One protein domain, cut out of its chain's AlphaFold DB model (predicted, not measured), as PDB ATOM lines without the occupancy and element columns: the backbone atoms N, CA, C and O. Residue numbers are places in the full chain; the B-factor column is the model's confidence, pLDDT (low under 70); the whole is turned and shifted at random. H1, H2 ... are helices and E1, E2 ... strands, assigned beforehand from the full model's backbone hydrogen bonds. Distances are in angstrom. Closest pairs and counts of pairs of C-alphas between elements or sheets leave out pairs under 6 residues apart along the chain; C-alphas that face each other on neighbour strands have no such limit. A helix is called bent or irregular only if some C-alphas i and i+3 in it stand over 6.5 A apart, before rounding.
ATOM      1  N   GLY A  10     -84.275 -41.790-105.486       93.81
ATOM      2  CA  GLY A  10     -83.670 -41.478-106.784       93.81
ATOM      3  C   GLY A  10     -82.228 -41.967-106.956       93.81
ATOM      4  O   GLY A  10     -81.649 -41.713-108.009       93.81
ATOM      5  N   ASP A  11     -81.656 -42.669-105.971       94.94
ATOM      6  CA  ASP A  11     -80.406 -43.403-106.181       94.94
ATOM      7  C   ASP A  11     -80.582 -44.452-107.287       94.94
ATOM      8  O   ASP A  11     -81.600 -45.141-107.352       94.94
ATOM      9  N   THR A  12     -79.590 -44.548-108.172       95.94
ATOM     10  CA  THR A  12     -79.599 -45.496-109.288       95.94
ATOM     11  C   THR A  12     -79.262 -46.908-108.820       95.94
ATOM     12  O   THR A  12     -78.524 -47.093-107.848       95.94
ATOM     13  N   ASP A  13     -79.727 -47.907-109.571       95.19
ATOM     14  CA  ASP A  13     -79.414 -49.319-109.317       95.19
ATOM     15  C   ASP A  13     -77.898 -49.579-109.283       95.19
ATOM     16  O   ASP A  13     -77.417 -50.329-108.431       95.19
ATOM     17  N   ASP A  14     -77.119 -48.893-110.126       96.12
ATOM     18  CA  ASP A  14     -75.652 -48.981-110.134       96.12
ATOM     19  C   ASP A  14     -75.035 -48.491-108.819       96.12
ATOM     20  O   ASP A  14     -74.149 -49.136-108.255       96.12
ATOM     21  N   LYS A  15     -75.524 -47.361-108.288       94.81
ATOM     22  CA  LYS A  15     -75.041 -46.808-107.017       94.81
ATOM     23  C   LYS A  15     -75.383 -47.736-105.856       94.81
ATOM     24  O   LYS A  15     -74.548 -47.946-104.974       94.81
ATOM     25  N   ILE A  16     -76.588 -48.302-105.868       93.56
ATOM     26  CA  ILE A  16     -77.037 -49.278-104.871       93.56
ATOM     27  C   ILE A  16     -76.148 -50.523-104.922       93.56
ATOM     28  O   ILE A  16     -75.606 -50.938-103.896       93.56
ATOM     29  N   THR A  17     -75.927 -51.070-106.118       95.25
ATOM     30  CA  THR A  17     -75.083 -52.251-106.339       95.25
ATOM     31  C   THR A  17     -73.658 -52.010-105.851       95.25
ATOM     32  O   THR A  17     -73.136 -52.798-105.064       95.25
ATOM     33  N   GLN A  18     -73.052 -50.880-106.225       95.50
ATOM     34  CA  GLN A  18     -71.703 -50.530-105.789       95.50
ATOM     35  C   GLN A  18     -71.605 -50.394-104.263       95.50
ATOM     36  O   GLN A  18     -70.621 -50.835-103.665       95.50
ATOM     37  N   ALA A  19     -72.617 -49.808-103.613       93.69
ATOM     38  CA  ALA A  19     -72.652 -49.707-102.159       93.69
ATOM     39  C   ALA A  19     -72.683 -51.094-101.500       93.69
ATOM     40  O   ALA A  19     -71.915 -51.339-100.570       93.69
ATOM     41  N   PHE A  20     -73.493 -52.025-102.014       93.44
ATOM     42  CA  PHE A  20     -73.508 -53.406-101.527       93.44
ATOM     43  C   PHE A  20     -72.165 -54.110-101.732       93.44
ATOM     44  O   PHE A  20     -71.668 -54.735-100.797       93.44
ATOM     45  N   THR A  21     -71.532 -53.962-102.901       95.56
ATOM     46  CA  THR A  21     -70.190 -54.511-103.147       95.56
ATOM     47  C   THR A  21     -69.177 -53.989-102.129       95.56
ATOM     48  O   THR A  21     -68.410 -54.770-101.566       95.56
ATOM     49  N   ASN A  22     -69.207 -52.689-101.828       94.19
ATOM     50  CA  ASN A  22     -68.314 -52.093-100.836       94.19
ATOM     51  C   ASN A  22     -68.569 -52.652 -99.427       94.19
ATOM     52  O   ASN A  22     -67.616 -52.949 -98.709       94.19
ATOM     53  N   LEU A  23     -69.836 -52.825 -99.032       92.06
ATOM     54  CA  LEU A  23     -70.182 -53.406 -97.731       92.06
ATOM     55  C   LEU A  23     -69.689 -54.850 -97.600       92.06
ATOM     56  O   LEU A  23     -69.123 -55.194 -96.565       92.06
ATOM     57  N   VAL A  24     -69.842 -55.671 -98.643       92.38
ATOM     58  CA  VAL A  24     -69.339 -57.055 -98.654       92.38
ATOM     59  C   VAL A  24     -67.820 -57.079 -98.491       92.38
ATOM     60  O   VAL A  24     -67.310 -57.779 -97.619       92.38
ATOM     61  N   GLN A  25     -67.091 -56.245 -99.236       91.75
ATOM     62  CA  GLN A  25     -65.631 -56.164 -99.121       91.75
ATOM     63  C   GLN A  25     -65.164 -55.723 -97.728       91.75
ATOM     64  O   GLN A  25     -64.118 -56.164 -97.250       91.75
ATOM     65  N   ILE A  26     -65.902 -54.824 -97.072       88.25
ATOM     66  CA  ILE A  26     -65.611 -54.440 -95.686       88.25
ATOM     67  C   ILE A  26     -65.881 -55.633 -94.765       88.25
ATOM     68  O   ILE A  26     -65.014 -55.981 -93.970       88.25
ATOM     69  N   ALA A  27     -67.024 -56.302 -94.916       87.62
ATOM     70  CA  ALA A  27     -67.394 -57.453 -94.102       87.62
ATOM     71  C   ALA A  27     -66.356 -58.581 -94.152       87.62
ATOM     72  O   ALA A  27     -65.970 -59.100 -93.105       87.62
ATOM     73  N   GLU A  28     -65.859 -58.910 -95.343       89.06
ATOM     74  CA  GLU A  28     -64.808 -59.912 -95.542       89.06
ATOM     75  C   GLU A  28     -63.499 -59.512 -94.849       89.06
ATOM     76  O   GLU A  28     -62.881 -60.326 -94.161       89.06
ATOM     77  N   LYS A  29     -63.095 -58.241 -94.965       85.81
ATOM     78  CA  LYS A  29     -61.885 -57.725 -94.302       85.81
ATOM     79  C   LYS A  29     -61.986 -57.782 -92.780       85.81
ATOM     80  O   LYS A  29     -60.988 -58.044 -92.117       85.81
ATOM     81  N   ASP A  30     -63.154 -57.493 -92.223       84.00
ATOM     82  CA  ASP A  30     -63.372 -57.519 -90.777       84.00
ATOM     83  C   ASP A  30     -63.431 -58.962 -90.269       84.00
ATOM     84  O   ASP A  30     -62.790 -59.269 -89.264       84.00
ATOM     85  N   ALA A  31     -64.093 -59.863 -91.000       84.31
ATOM     86  CA  ALA A  31     -64.120 -61.290 -90.683       84.31
ATOM     87  C   ALA A  31     -62.711 -61.911 -90.680       84.31
ATOM     88  O   ALA A  31     -62.405 -62.741 -89.830       84.31
ATOM     89  N   ALA A  32     -61.832 -61.465 -91.581       86.25
ATOM     90  CA  ALA A  32     -60.445 -61.925 -91.649       86.25
ATOM     91  C   ALA A  32     -59.514 -61.300 -90.589       86.25
ATOM     92  O   ALA A  32     -58.374 -61.734 -90.447       86.25
ATOM     93  N   SER A  33     -59.953 -60.270 -89.855       82.12
ATOM     94  CA  SER A  33     -59.069 -59.487 -88.975       82.12
ATOM     95  C   SER A  33     -58.746 -60.147 -87.631       82.12
ATOM     96  O   SER A  33     -57.918 -59.619 -86.895       82.12
ATOM     97  N   ASN A  34     -59.391 -61.269 -87.284       83.56
ATOM     98  CA  ASN A  34     -59.335 -61.902 -85.954       83.56
ATOM     99  C   ASN A  34     -59.714 -60.974 -84.778       83.56
ATOM    100  O   ASN A  34     -59.578 -61.359 -83.616       83.56
ATOM    101  N   ALA A  35     -60.214 -59.765 -85.052       88.50
ATOM    102  CA  ALA A  35     -60.743 -58.872 -84.037       88.50
ATOM    103  C   ALA A  35     -62.051 -59.433 -83.459       88.50
ATOM    104  O   ALA A  35     -62.865 -60.025 -84.165       88.50
ATOM    105  N   CYS A  36     -62.274 -59.206 -82.166       90.81
ATOM    106  CA  CYS A  36     -63.508 -59.597 -81.488       90.81
ATOM    107  C   CYS A  36     -64.680 -58.676 -81.865       90.81
ATOM    108  O   CYS A  36     -65.828 -59.116 -81.897       90.81
ATOM    109  N   LEU A  37     -64.385 -57.407 -82.170       90.62
ATOM    110  CA  LEU A  37     -65.367 -56.364 -82.459       90.62
ATOM    111  C   LEU A  37     -65.108 -55.722 -83.826       90.62
ATOM    112  O   LEU A  37     -63.955 -55.529 -84.222       90.62
ATOM    113  N   ASP A  38     -66.185 -55.333 -84.515       87.88
ATOM    114  CA  ASP A  38     -66.081 -54.426 -85.661       87.88
ATOM    115  C   ASP A  38     -65.736 -52.995 -85.212       87.88
ATOM    116  O   ASP A  38     -65.737 -52.657 -84.020       87.88
ATOM    117  N   ARG A  39     -65.385 -52.138 -86.182       86.38
ATOM    118  CA  ARG A  39     -65.022 -50.740 -85.890       86.38
ATOM    119  C   ARG A  39     -66.148 -49.988 -85.168       86.38
ATOM    120  O   ARG A  39     -65.842 -49.394 -84.141       86.38
ATOM    121  N   PRO A  40     -67.417 -50.023 -85.627       87.94
ATOM    122  CA  PRO A  40     -68.486 -49.303 -84.938       87.94
ATOM    123  C   PRO A  40     -68.705 -49.787 -83.501       87.94
ATOM    124  O   PRO A  40     -68.883 -48.973 -82.598       87.94
ATOM    125  N   MET A  41     -68.649 -51.100 -83.262       91.56
ATOM    126  CA  MET A  41     -68.824 -51.657 -81.921       91.56
ATOM    127  C   MET A  41     -67.658 -51.305 -80.991       91.56
ATOM    128  O   MET A  41     -67.854 -51.173 -79.784       91.56
ATOM    129  N   THR A  42     -66.455 -51.103 -81.540       92.31
ATOM    130  CA  THR A  42     -65.308 -50.607 -80.768       92.31
ATOM    131  C   THR A  42     -65.623 -49.254 -80.143       92.31
ATOM    132  O   THR A  42     -65.384 -49.094 -78.955       92.31
ATOM    133  N   ASP A  43     -66.205 -48.313 -80.891       92.38
ATOM    134  CA  ASP A  43     -66.558 -46.984 -80.371       92.38
ATOM    135  C   ASP A  43     -67.609 -47.088 -79.252       92.38
ATOM    136  O   ASP A  43     -67.527 -46.417 -78.224       92.38
ATOM    137  N   GLN A  44     -68.588 -47.976 -79.439       92.50
ATOM    138  CA  GLN A  44     -69.723 -48.134 -78.530       92.50
ATOM    139  C   GLN A  44     -69.372 -48.858 -77.231       92.50
ATOM    140  O   GLN A  44     -70.005 -48.598 -76.209       92.50
ATOM    141  N   ILE A  45     -68.394 -49.769 -77.242       94.56
ATOM    142  CA  ILE A  45     -68.071 -50.570 -76.057       94.56
ATOM    143  C   ILE A  45     -67.230 -49.798 -75.031       94.56
ATOM    144  O   ILE A  45     -67.246 -50.151 -73.853       94.56
ATOM    145  N   LEU A  46     -66.508 -48.744 -75.442       95.19
ATOM    146  CA  LEU A  46     -65.542 -48.043 -74.580       95.19
ATOM    147  C   LEU A  46     -66.128 -47.567 -73.242       95.19
ATOM    148  O   LEU A  46     -65.494 -47.829 -72.218       95.19
ATOM    149  N   PRO A  47     -67.325 -46.946 -73.189       94.38
ATOM    150  CA  PRO A  47     -67.910 -46.522 -71.920       94.38
ATOM    151  C   PRO A  47     -68.189 -47.700 -70.982       94.38
ATOM    152  O   PRO A  47     -67.994 -47.597 -69.774       94.38
ATOM    153  N   TYR A  48     -68.594 -48.847 -71.530       94.25
ATOM    154  CA  TYR A  48     -68.837 -50.053 -70.740       94.25
ATOM    155  C   TYR A  48     -67.534 -50.638 -70.198       94.25
ATOM    156  O   TYR A  48     -67.493 -51.042 -69.040       94.25
ATOM    157  N   LEU A  49     -66.460 -50.636 -70.997       94.12
ATOM    158  CA  LEU A  49     -65.134 -51.053 -70.534       94.12
ATOM    159  C   LEU A  49     -64.600 -50.129 -69.435       94.12
ATOM    160  O   LEU A  49     -63.947 -50.614 -68.515       94.12
ATOM    161  N   ALA A  50     -64.874 -48.824 -69.515       93.62
ATOM    162  CA  ALA A  50     -64.470 -47.857 -68.495       93.62
ATOM    163  C   ALA A  50     -65.230 -48.046 -67.168       93.62
ATOM    164  O   ALA A  50     -64.662 -47.887 -66.092       93.62
ATOM    165  N   CYS A  51     -66.514 -48.401 -67.234       91.31
ATOM    166  CA  CYS A  51     -67.351 -48.608 -66.051       91.31
ATOM    167  C   CYS A  51     -67.257 -50.025 -65.461       91.31
ATOM    168  O   CYS A  51     -67.764 -50.262 -64.363       91.31
ATOM    169  N   ALA A  52     -66.669 -50.981 -66.183       90.06
ATOM    170  CA  ALA A  52     -66.537 -52.355 -65.720       90.06
ATOM    171  C   ALA A  52     -65.636 -52.447 -64.477       90.06
ATOM    172  O   ALA A  52     -64.632 -51.745 -64.354       90.06
ATOM    173  N   ALA A  53     -65.977 -53.352 -63.557       84.44
ATOM    174  CA  ALA A  53     -65.133 -53.626 -62.401       84.44
ATOM    175  C   ALA A  53     -63.825 -54.309 -62.840       84.44
ATOM    176  O   ALA A  53     -63.846 -55.336 -63.521       84.44
ATOM    177  N   GLY A  54     -62.689 -53.766 -62.397       86.44
ATOM    178  CA  GLY A  54     -61.366 -54.327 -62.660       86.44
ATOM    179  C   GLY A  54     -60.787 -53.943 -64.023       86.44
ATOM    180  O   GLY A  54     -61.030 -52.856 -64.543       86.44
ATOM    181  N   ASN A  55     -59.961 -54.831 -64.579       92.19
ATOM    182  CA  ASN A  55     -59.272 -54.603 -65.847       92.19
ATOM    183  C   ASN A  55     -59.958 -55.378 -66.970       92.19
ATOM    184  O   ASN A  55     -60.283 -56.554 -66.808       92.19
ATOM    185  N   SER A  56     -60.109 -54.740 -68.126       93.81
ATOM    186  CA  SER A  56     -60.679 -55.353 -69.325       93.81
ATOM    187  C   SER A  56     -59.657 -55.399 -70.451       93.81
ATOM    188  O   SER A  56     -58.841 -54.492 -70.600       93.81
ATOM    189  N   ARG A  57     -59.717 -56.443 -71.279       94.88
ATOM    190  CA  ARG A  57     -58.855 -56.601 -72.454       94.88
ATOM    191  C   ARG A  57     -59.670 -57.153 -73.614       94.88
ATOM    192  O   ARG A  57     -60.325 -58.179 -73.461       94.88
ATOM    193  N   VAL A  58     -59.604 -56.500 -74.770       94.88
ATOM    194  CA  VAL A  58     -60.352 -56.905 -75.965       94.88
ATOM    195  C   VAL A  58     -59.504 -56.748 -77.226       94.88
ATOM    196  O   VAL A  58     -58.778 -55.767 -77.393       94.88
ATOM    197  N   ALA A  59     -59.578 -57.741 -78.114       93.69
ATOM    198  CA  ALA A  59     -58.997 -57.654 -79.447       93.69
ATOM    199  C   ALA A  59     -59.945 -56.870 -80.360       93.69
ATOM    200  O   ALA A  59     -61.108 -57.238 -80.514       93.69
ATOM    201  N   ILE A  60     -59.455 -55.798 -80.962       93.88
ATOM    202  CA  ILE A  60     -60.239 -54.888 -81.800       93.88
ATOM    203  C   ILE A  60     -59.501 -54.607 -83.101       93.88
ATOM    204  O   ILE A  60     -58.302 -54.862 -83.234       93.88
ATOM    205  N   ARG A  61     -60.217 -54.060 -84.077       89.88
ATOM    206  CA  ARG A  61     -59.622 -53.739 -85.368       89.88
ATOM    207  C   ARG A  61     -58.680 -52.535 -85.272       89.88
ATOM    208  O   ARG A  61     -58.989 -51.540 -84.621       89.88
ATOM    209  N   ALA A  62     -57.563 -52.607 -85.989       87.31
ATOM    210  CA  ALA A  62     -56.626 -51.507 -86.183       87.31
ATOM    211  C   ALA A  62     -56.797 -50.840 -87.571       87.31
ATOM    212  O   ALA A  62     -57.201 -51.499 -88.538       87.31
ATOM    213  N   PRO A  63     -56.462 -49.542 -87.708       89.56
ATOM    214  CA  PRO A  63     -56.259 -48.578 -86.622       89.56
ATOM    215  C   PRO A  63     -57.583 -48.224 -85.919       89.56
ATOM    216  O   PRO A  63     -58.661 -48.478 -86.461       89.56
ATOM    217  N   LEU A  64     -57.484 -47.606 -84.737       91.25
ATOM    218  CA  LEU A  64     -58.630 -46.999 -84.056       91.25
ATOM    219  C   LEU A  64     -59.277 -45.921 -84.932       91.25
ATOM    220  O   LEU A  64     -58.593 -45.213 -85.676       91.25
ATOM    221  N   THR A  65     -60.597 -45.784 -84.827       91.88
ATOM    222  CA  THR A  65     -61.321 -44.672 -85.450       91.88
ATOM    223  C   THR A  65     -61.010 -43.362 -84.704       91.88
ATOM    224  O   THR A  65     -60.659 -43.398 -83.521       91.88
ATOM    225  N   PRO A  66     -61.175 -42.185 -85.335       94.62
ATOM    226  CA  PRO A  66     -61.089 -40.908 -84.624       94.62
ATOM    227  C   PRO A  66     -62.078 -40.811 -83.452       94.62
ATOM    228  O   PRO A  66     -61.731 -40.285 -82.401       94.62
ATOM    229  N   HIS A  67     -63.283 -41.374 -83.605       94.94
ATOM    230  CA  HIS A  67     -64.299 -41.400 -82.552       94.94
ATOM    231  C   HIS A  67     -63.863 -42.232 -81.346       94.94
ATOM    232  O   HIS A  67     -64.023 -41.772 -80.216       94.94
ATOM    233  N   ALA A  68     -63.265 -43.407 -81.569       94.94
ATOM    234  CA  ALA A  68     -62.670 -44.198 -80.501       94.94
ATOM    235  C   ALA A  68     -61.569 -43.406 -79.794       94.94
ATOM    236  O   ALA A  68     -61.612 -43.285 -78.578       94.94
ATOM    237  N   VAL A  69     -60.625 -42.814 -80.534       95.69
ATOM    238  CA  VAL A  69     -59.514 -42.044 -79.944       95.69
ATOM    239  C   VAL A  69     -60.022 -40.909 -79.051       95.69
ATOM    240  O   VAL A  69     -59.581 -40.793 -77.911       95.69
ATOM    241  N   THR A  70     -60.982 -40.112 -79.527       96.00
ATOM    242  CA  THR A  70     -61.582 -39.037 -78.721       96.00
ATOM    243  C   THR A  70     -62.346 -39.587 -77.515       96.00
ATOM    244  O   THR A  70     -62.262 -39.025 -76.425       96.00
ATOM    245  N   SER A  71     -63.069 -40.697 -77.680       95.50
ATOM    246  CA  SER A  71     -63.813 -41.324 -76.582       95.50
ATOM    247  C   SER A  71     -62.882 -41.852 -75.492       95.50
ATOM    248  O   SER A  71     -63.182 -41.670 -74.320       95.50
ATOM    249  N   LEU A  72     -61.745 -42.456 -75.857       95.69
ATOM    250  CA  LEU A  72     -60.732 -42.900 -74.895       95.69
ATOM    251  C   LEU A  72     -60.251 -41.722 -74.042       95.69
ATOM    252  O   LEU A  72     -60.354 -41.794 -72.824       95.69
ATOM    253  N   GLN A  73     -59.839 -40.616 -74.672       95.56
ATOM    254  CA  GLN A  73     -59.378 -39.412 -73.965       95.56
ATOM    255  C   GLN A  73     -60.433 -38.877 -72.990       95.56
ATOM    256  O   GLN A  73     -60.143 -38.645 -71.818       95.56
ATOM    257  N   LEU A  74     -61.682 -38.749 -73.451       96.00
ATOM    258  CA  LEU A  74     -62.777 -38.266 -72.612       96.00
ATOM    259  C   LEU A  74     -63.038 -39.201 -71.421       96.00
ATOM    260  O   LEU A  74     -63.246 -38.738 -70.303       96.00
ATOM    261  N   LEU A  75     -63.039 -40.516 -71.643       95.12
ATOM    262  CA  LEU A  75     -63.284 -41.492 -70.582       95.12
ATOM    263  C   LEU A  75     -62.156 -41.488 -69.542       95.12
ATOM    264  O   LEU A  75     -62.441 -41.556 -68.348       95.12
ATOM    265  N   GLU A  76     -60.897 -41.353 -69.967       94.81
ATOM    266  CA  GLU A  76     -59.758 -41.212 -69.052       94.81
ATOM    267  C   GLU A  76     -59.883 -39.953 -68.180       94.81
ATOM    268  O   GLU A  76     -59.741 -40.037 -66.958       94.81
ATOM    269  N   GLU A  77     -60.231 -38.808 -68.776       94.06
ATOM    270  CA  GLU A  77     -60.406 -37.541 -68.055       94.06
ATOM    271  C   GLU A  77     -61.577 -37.572 -67.062       94.06
ATOM    272  O   GLU A  77     -61.450 -37.104 -65.929       94.06
ATOM    273  N   GLN A  78     -62.724 -38.119 -67.471       94.00
ATOM    274  CA  GLN A  78     -63.957 -38.048 -66.680       94.00
ATOM    275  C   GLN A  78     -64.059 -39.164 -65.634       94.00
ATOM    276  O   GLN A  78     -64.542 -38.940 -64.521       94.00
ATOM    277  N   LEU A  79     -63.612 -40.378 -65.968       90.94
ATOM    278  CA  LEU A  79     -63.802 -41.564 -65.126       90.94
ATOM    279  C   LEU A  79     -62.522 -41.993 -64.405       90.94
ATOM    280  O   LEU A  79     -62.588 -42.819 -63.495       90.94
ATOM    281  N   GLY A  80     -61.366 -41.412 -64.751       86.62
ATOM    282  CA  GLY A  80     -60.065 -41.745 -64.165       86.62
ATOM    283  C   GLY A  80     -59.615 -43.182 -64.428       86.62
ATOM    284  O   GLY A  80     -58.835 -43.730 -63.649       86.62
ATOM    285  N   THR A  81     -60.147 -43.803 -65.475       92.12
ATOM    286  CA  THR A  81     -59.634 -45.047 -66.053       92.12
ATOM    287  C   THR A  81     -58.413 -44.761 -66.920       92.12
ATOM    288  O   THR A  81     -58.153 -43.610 -67.251       92.12
ATOM    289  N   SER A  82     -57.685 -45.799 -67.328       94.50
ATOM    290  CA  SER A  82     -56.619 -45.670 -68.328       94.50
ATOM    291  C   SER A  82     -56.762 -46.717 -69.423       94.50
ATOM    292  O   SER A  82     -57.058 -47.878 -69.138       94.50
ATOM    293  N   PHE A  83     -56.520 -46.315 -70.664       95.81
ATOM    294  CA  PHE A  83     -56.561 -47.175 -71.829       95.81
ATOM    295  C   PHE A  83     -55.195 -47.279 -72.506       95.81
ATOM    296  O   PHE A  83     -54.500 -46.290 -72.729       95.81
ATOM    297  N   THR A  84     -54.827 -48.492 -72.910       95.75
ATOM    298  CA  THR A  84     -53.649 -48.736 -73.749       95.75
ATOM    299  C   THR A  84     -54.027 -49.543 -74.977       95.75
ATOM    300  O   THR A  84     -54.785 -50.511 -74.903       95.75
ATOM    301  N   PHE A  85     -53.493 -49.141 -76.128       94.38
ATOM    302  CA  PHE A  85     -53.697 -49.833 -77.392       94.38
ATOM    303  C   PHE A  85     -52.356 -50.251 -77.984       94.38
ATOM    304  O   PHE A  85     -51.486 -49.416 -78.231       94.38
ATOM    305  N   HIS A  86     -52.213 -51.546 -78.254       93.12
ATOM    306  CA  HIS A  86     -51.036 -52.111 -78.907       93.12
ATOM    307  C   HIS A  86     -51.464 -52.848 -80.169       93.12
ATOM    308  O   HIS A  86     -52.387 -53.659 -80.125       93.12
ATOM    309  N   ARG A  87     -50.794 -52.592 -81.298       90.19
ATOM    310  CA  ARG A  87     -50.981 -53.434 -82.485       90.19
ATOM    311  C   ARG A  87     -50.508 -54.849 -82.175       90.19
ATOM    312  O   ARG A  87     -49.543 -55.023 -81.436       90.19
ATOM    313  N   ALA A  88     -51.214 -55.838 -82.703       84.62
ATOM    314  CA  ALA A  88     -50.814 -57.221 -82.529       84.62
ATOM    315  C   ALA A  88     -49.665 -57.559 -83.485       84.62
ATOM    316  O   ALA A  88     -49.721 -57.231 -84.671       84.62
ATOM    317  N   ASP A  89     -48.638 -58.233 -82.971       74.44
ATOM    318  CA  ASP A  89     -47.490 -58.643 -83.774       74.44
ATOM    319  C   ASP A  89     -47.931 -59.580 -84.907       74.44
ATOM    320  O   ASP A  89     -48.642 -60.564 -84.691       74.44
ATOM    321  N   GLY A  90     -47.518 -59.256 -86.134       69.75
ATOM    322  CA  GLY A  90     -47.810 -60.054 -87.328       69.75
ATOM    323  C   GLY A  90     -49.237 -59.941 -87.878       69.75
ATOM    324  O   GLY A  90     -49.541 -60.623 -88.855       69.75
ATOM    325  N   ILE A  91     -50.112 -59.100 -87.301       75.25
ATOM    326  CA  ILE A  91     -51.481 -58.874 -87.801       75.25
ATOM    327  C   ILE A  91     -51.766 -57.368 -87.879       75.25
ATOM    328  O   ILE A  91     -52.241 -56.748 -86.929       75.25
ATOM    329  N   ASP A  92     -51.534 -56.779 -89.053       76.50
ATOM    330  CA  ASP A  92     -51.659 -55.327 -89.280       76.50
ATOM    331  C   ASP A  92     -53.070 -54.765 -89.041       76.50
ATOM    332  O   ASP A  92     -53.247 -53.565 -88.808       76.50
ATOM    333  N   THR A  93     -54.092 -55.617 -89.113       84.00
ATOM    334  CA  THR A  93     -55.508 -55.238 -89.028       84.00
ATOM    335  C   THR A  93     -56.092 -55.353 -87.624       84.00
ATOM    336  O   THR A  93     -57.270 -55.040 -87.443       84.00
ATOM    337  N   MET A  94     -55.295 -55.742 -86.624       89.56
ATOM    338  CA  MET A  94     -55.750 -55.986 -85.256       89.56
ATOM    339  C   MET A  94     -54.853 -55.301 -84.224       89.56
ATOM    340  O   MET A  94     -53.639 -55.173 -84.380       89.56
ATOM    341  N   GLY A  95     -55.461 -54.894 -83.118       92.75
ATOM    342  CA  GLY A  95     -54.746 -54.548 -81.903       92.75
ATOM    343  C   GLY A  95     -55.491 -54.987 -80.653       92.75
ATOM    344  O   GLY A  95     -56.650 -55.395 -80.683       92.75
ATOM    345  N   ILE A  96     -54.789 -54.913 -79.536       94.38
ATOM    346  CA  ILE A  96     -55.286 -55.222 -78.208       94.38
ATOM    347  C   ILE A  96     -55.531 -53.901 -77.493       94.38
ATOM    348  O   ILE A  96     -54.586 -53.146 -77.256       94.38
ATOM    349  N   LEU A  97     -56.788 -53.651 -77.136       95.94
ATOM    350  CA  LEU A  97     -57.172 -52.560 -76.254       95.94
ATOM    351  C   LEU A  97     -57.297 -53.093 -74.828       95.94
ATOM    352  O   LEU A  97     -58.016 -54.064 -74.578       95.94
ATOM    353  N   THR A  98     -56.605 -52.447 -73.901       96.06
ATOM    354  CA  THR A  98     -56.677 -52.741 -72.471       96.06
ATOM    355  C   THR A  98     -57.260 -51.533 -71.757       96.06
ATOM    356  O   THR A  98     -56.785 -50.423 -71.965       96.06
ATOM    357  N   CYS A  99     -58.277 -51.750 -70.928       95.94
ATOM    358  CA  CYS A  99     -58.804 -50.769 -69.985       95.94
ATOM    359  C   CYS A  99     -58.362 -51.170 -68.577       95.94
ATOM    360  O   CYS A  99     -58.599 -52.301 -68.145       95.94
ATOM    361  N   THR A 100     -57.738 -50.241 -67.869       93.75
ATOM    362  CA  THR A 100     -57.420 -50.357 -66.450       93.75
ATOM    363  C   THR A 100     -58.446 -49.530 -65.690       93.75
ATOM    364  O   THR A 100     -58.451 -48.298 -65.794       93.75
ATOM    365  N   GLY A 101     -59.344 -50.204 -64.969       82.38
ATOM    366  CA  GLY A 101     -60.364 -49.548 -64.157       82.38
ATOM    367  C   GLY A 101     -59.744 -48.714 -63.033       82.38
ATOM    368  O   GLY A 101     -58.594 -48.929 -62.632       82.38
ATOM    369  N   ARG A 102     -60.508 -47.762 -62.482       72.81
ATOM    370  CA  ARG A 102     -60.089 -47.072 -61.254       72.81
ATOM    371  C   ARG A 102     -59.859 -48.108 -60.156       72.81
ATOM    372  O   ARG A 102     -60.709 -48.968 -59.925       72.81
ATOM    373  N   ARG A 103     -58.747 -47.979 -59.425       58.44
ATOM    374  CA  ARG A 103     -58.637 -48.615 -58.107       58.44
ATOM    375  C   ARG A 103     -59.808 -48.093 -57.283       58.44
ATOM    376  O   ARG A 103     -59.942 -46.877 -57.142       58.44
ATOM    377  N   SER A 104     -60.663 -48.985 -56.793       54.44
ATOM    378  CA  SER A 104     -61.610 -48.617 -55.749       54.44
ATOM    379  C   SER A 104     -60.794 -47.991 -54.626       54.44
ATOM    380  O   SER A 104     -59.856 -48.617 -54.128       54.44
ATOM    381  N   ALA A 105     -61.089 -46.737 -54.293       50.62
ATOM    382  CA  ALA A 105     -60.713 -46.223 -52.991       50.62
ATOM    383  C   ALA A 105     -61.477 -47.094 -51.986       50.62
ATOM    384  O   ALA A 105     -62.703 -47.001 -51.912       50.62
ATOM    385  N   GLU A 106     -60.767 -48.036 -51.364       41.97
ATOM    386  CA  GLU A 106     -61.190 -48.620 -50.089       41.97
ATOM    387  C   GLU A 106     -61.304 -47.516 -49.034       41.97
ATOM    388  O   GLU A 106     -60.458 -46.587 -49.054       41.97
TER     389      GLU A 106
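Overview. This is residues 10 to 106 of the 106 residues of the protein "Hypothetical protein" of Pycnococcus provasolii (UniProt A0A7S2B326). A small, twisted sheet of three strands has two helices, H2 and H3, side by side on one face, and a long helix, H1, reaches away from this body as an arm. Residues 10 to 26, of which 13 to 26 belong to H1, stick out free, and this arm adds much of the length. The printed part has 97 residues with three named helices and three named strands, in the order H1 H2 E1 H3 E2 E3 along the chain; the sheet runs E1 E3 E2, antiparallel throughout, and the class is mixed, helices and strands. The whole is loose, with a radius of gyration of the C-alphas of 16.7 A, and spans 62 by 35 by 18 A.

Arrangement. The inner strand of the sheet is E3, residues 91 to 100, between the edge strands E1, residues 55 to 61, and E2, residues 82 to 88. E1 and E3 are antiparallel at 159 degrees, with N 58 and O 97 within hydrogen-bond range at 2.9 A. E2 and E3 form a hairpin, antiparallel at 159 degrees, with N 84 and O 98 within range at 2.9 A. E3 bends by 53 degrees at residue 94. H2, residues 39 to 51, is on the sheet at a height of 9.2 A, over E1 and E3; it runs along the strands, at 6 degrees to E3 on the local plane. The closest C-alphas of H2 and E1 are those of Arg 39 and Arg 61, 6.2 A apart. H3, residues 66 to 79, touches H2 at a shallow tilt of 5 degrees, the same way, with the C-alphas of Asp 43 and Ala 68 closest at 4.8 A. H3 is on the sheet too; its closest C-alphas with E2 are those of Glu 76 and Ser 82, 5.5 A apart. With H2 and H3 on one face of the sheet, the arrangement has two layers. E1, H3 and E2 form a split strand-helix-strand unit, two strands running the same way with a helix between them in the chain and E3 between them in the sheet; its crossover is right-handed. H1, residues 13 to 31, is apart from H2 and H3 and only just on the sheet, with 5 pairs of C-alphas within 10 A; it only grazes it, with residues 29 to 30. In H1 and H3 every O i to N i+4 pair is within hydrogen-bond range; in H2 it is 6 of 9.

Along the chain. E3 measures 23.7 A from first to last C-alpha and ends with C-alpha 100 at (-57.420, -50.357, -66.450). E1 and E2 have 7 residues each. H1 is 26.9 A long, from C-alpha 13 at (-79.414, -49.319, -109.317) to C-alpha 31 at (-64.120, -61.290, -90.683). H2 is 20.1 A long and irregular, with C-alphas 44 and 47 7.0 A apart; H3 is 19.7 A long.

Size, cuts and confidence. The two C-alphas farthest apart are those of Thr 12 and Glu 106, at 62.1 A. Without residues 10 to 26, the body of 80 residues spans 46 by 22 by 15 A. The printed part has no cut, and it ends at residue 106, the chain's last. No link is long; H1 to H2 is short and the others are tight. Mean pLDDT of the printed part is 89.3, with residue 90 and residues 103 to 106 under 70.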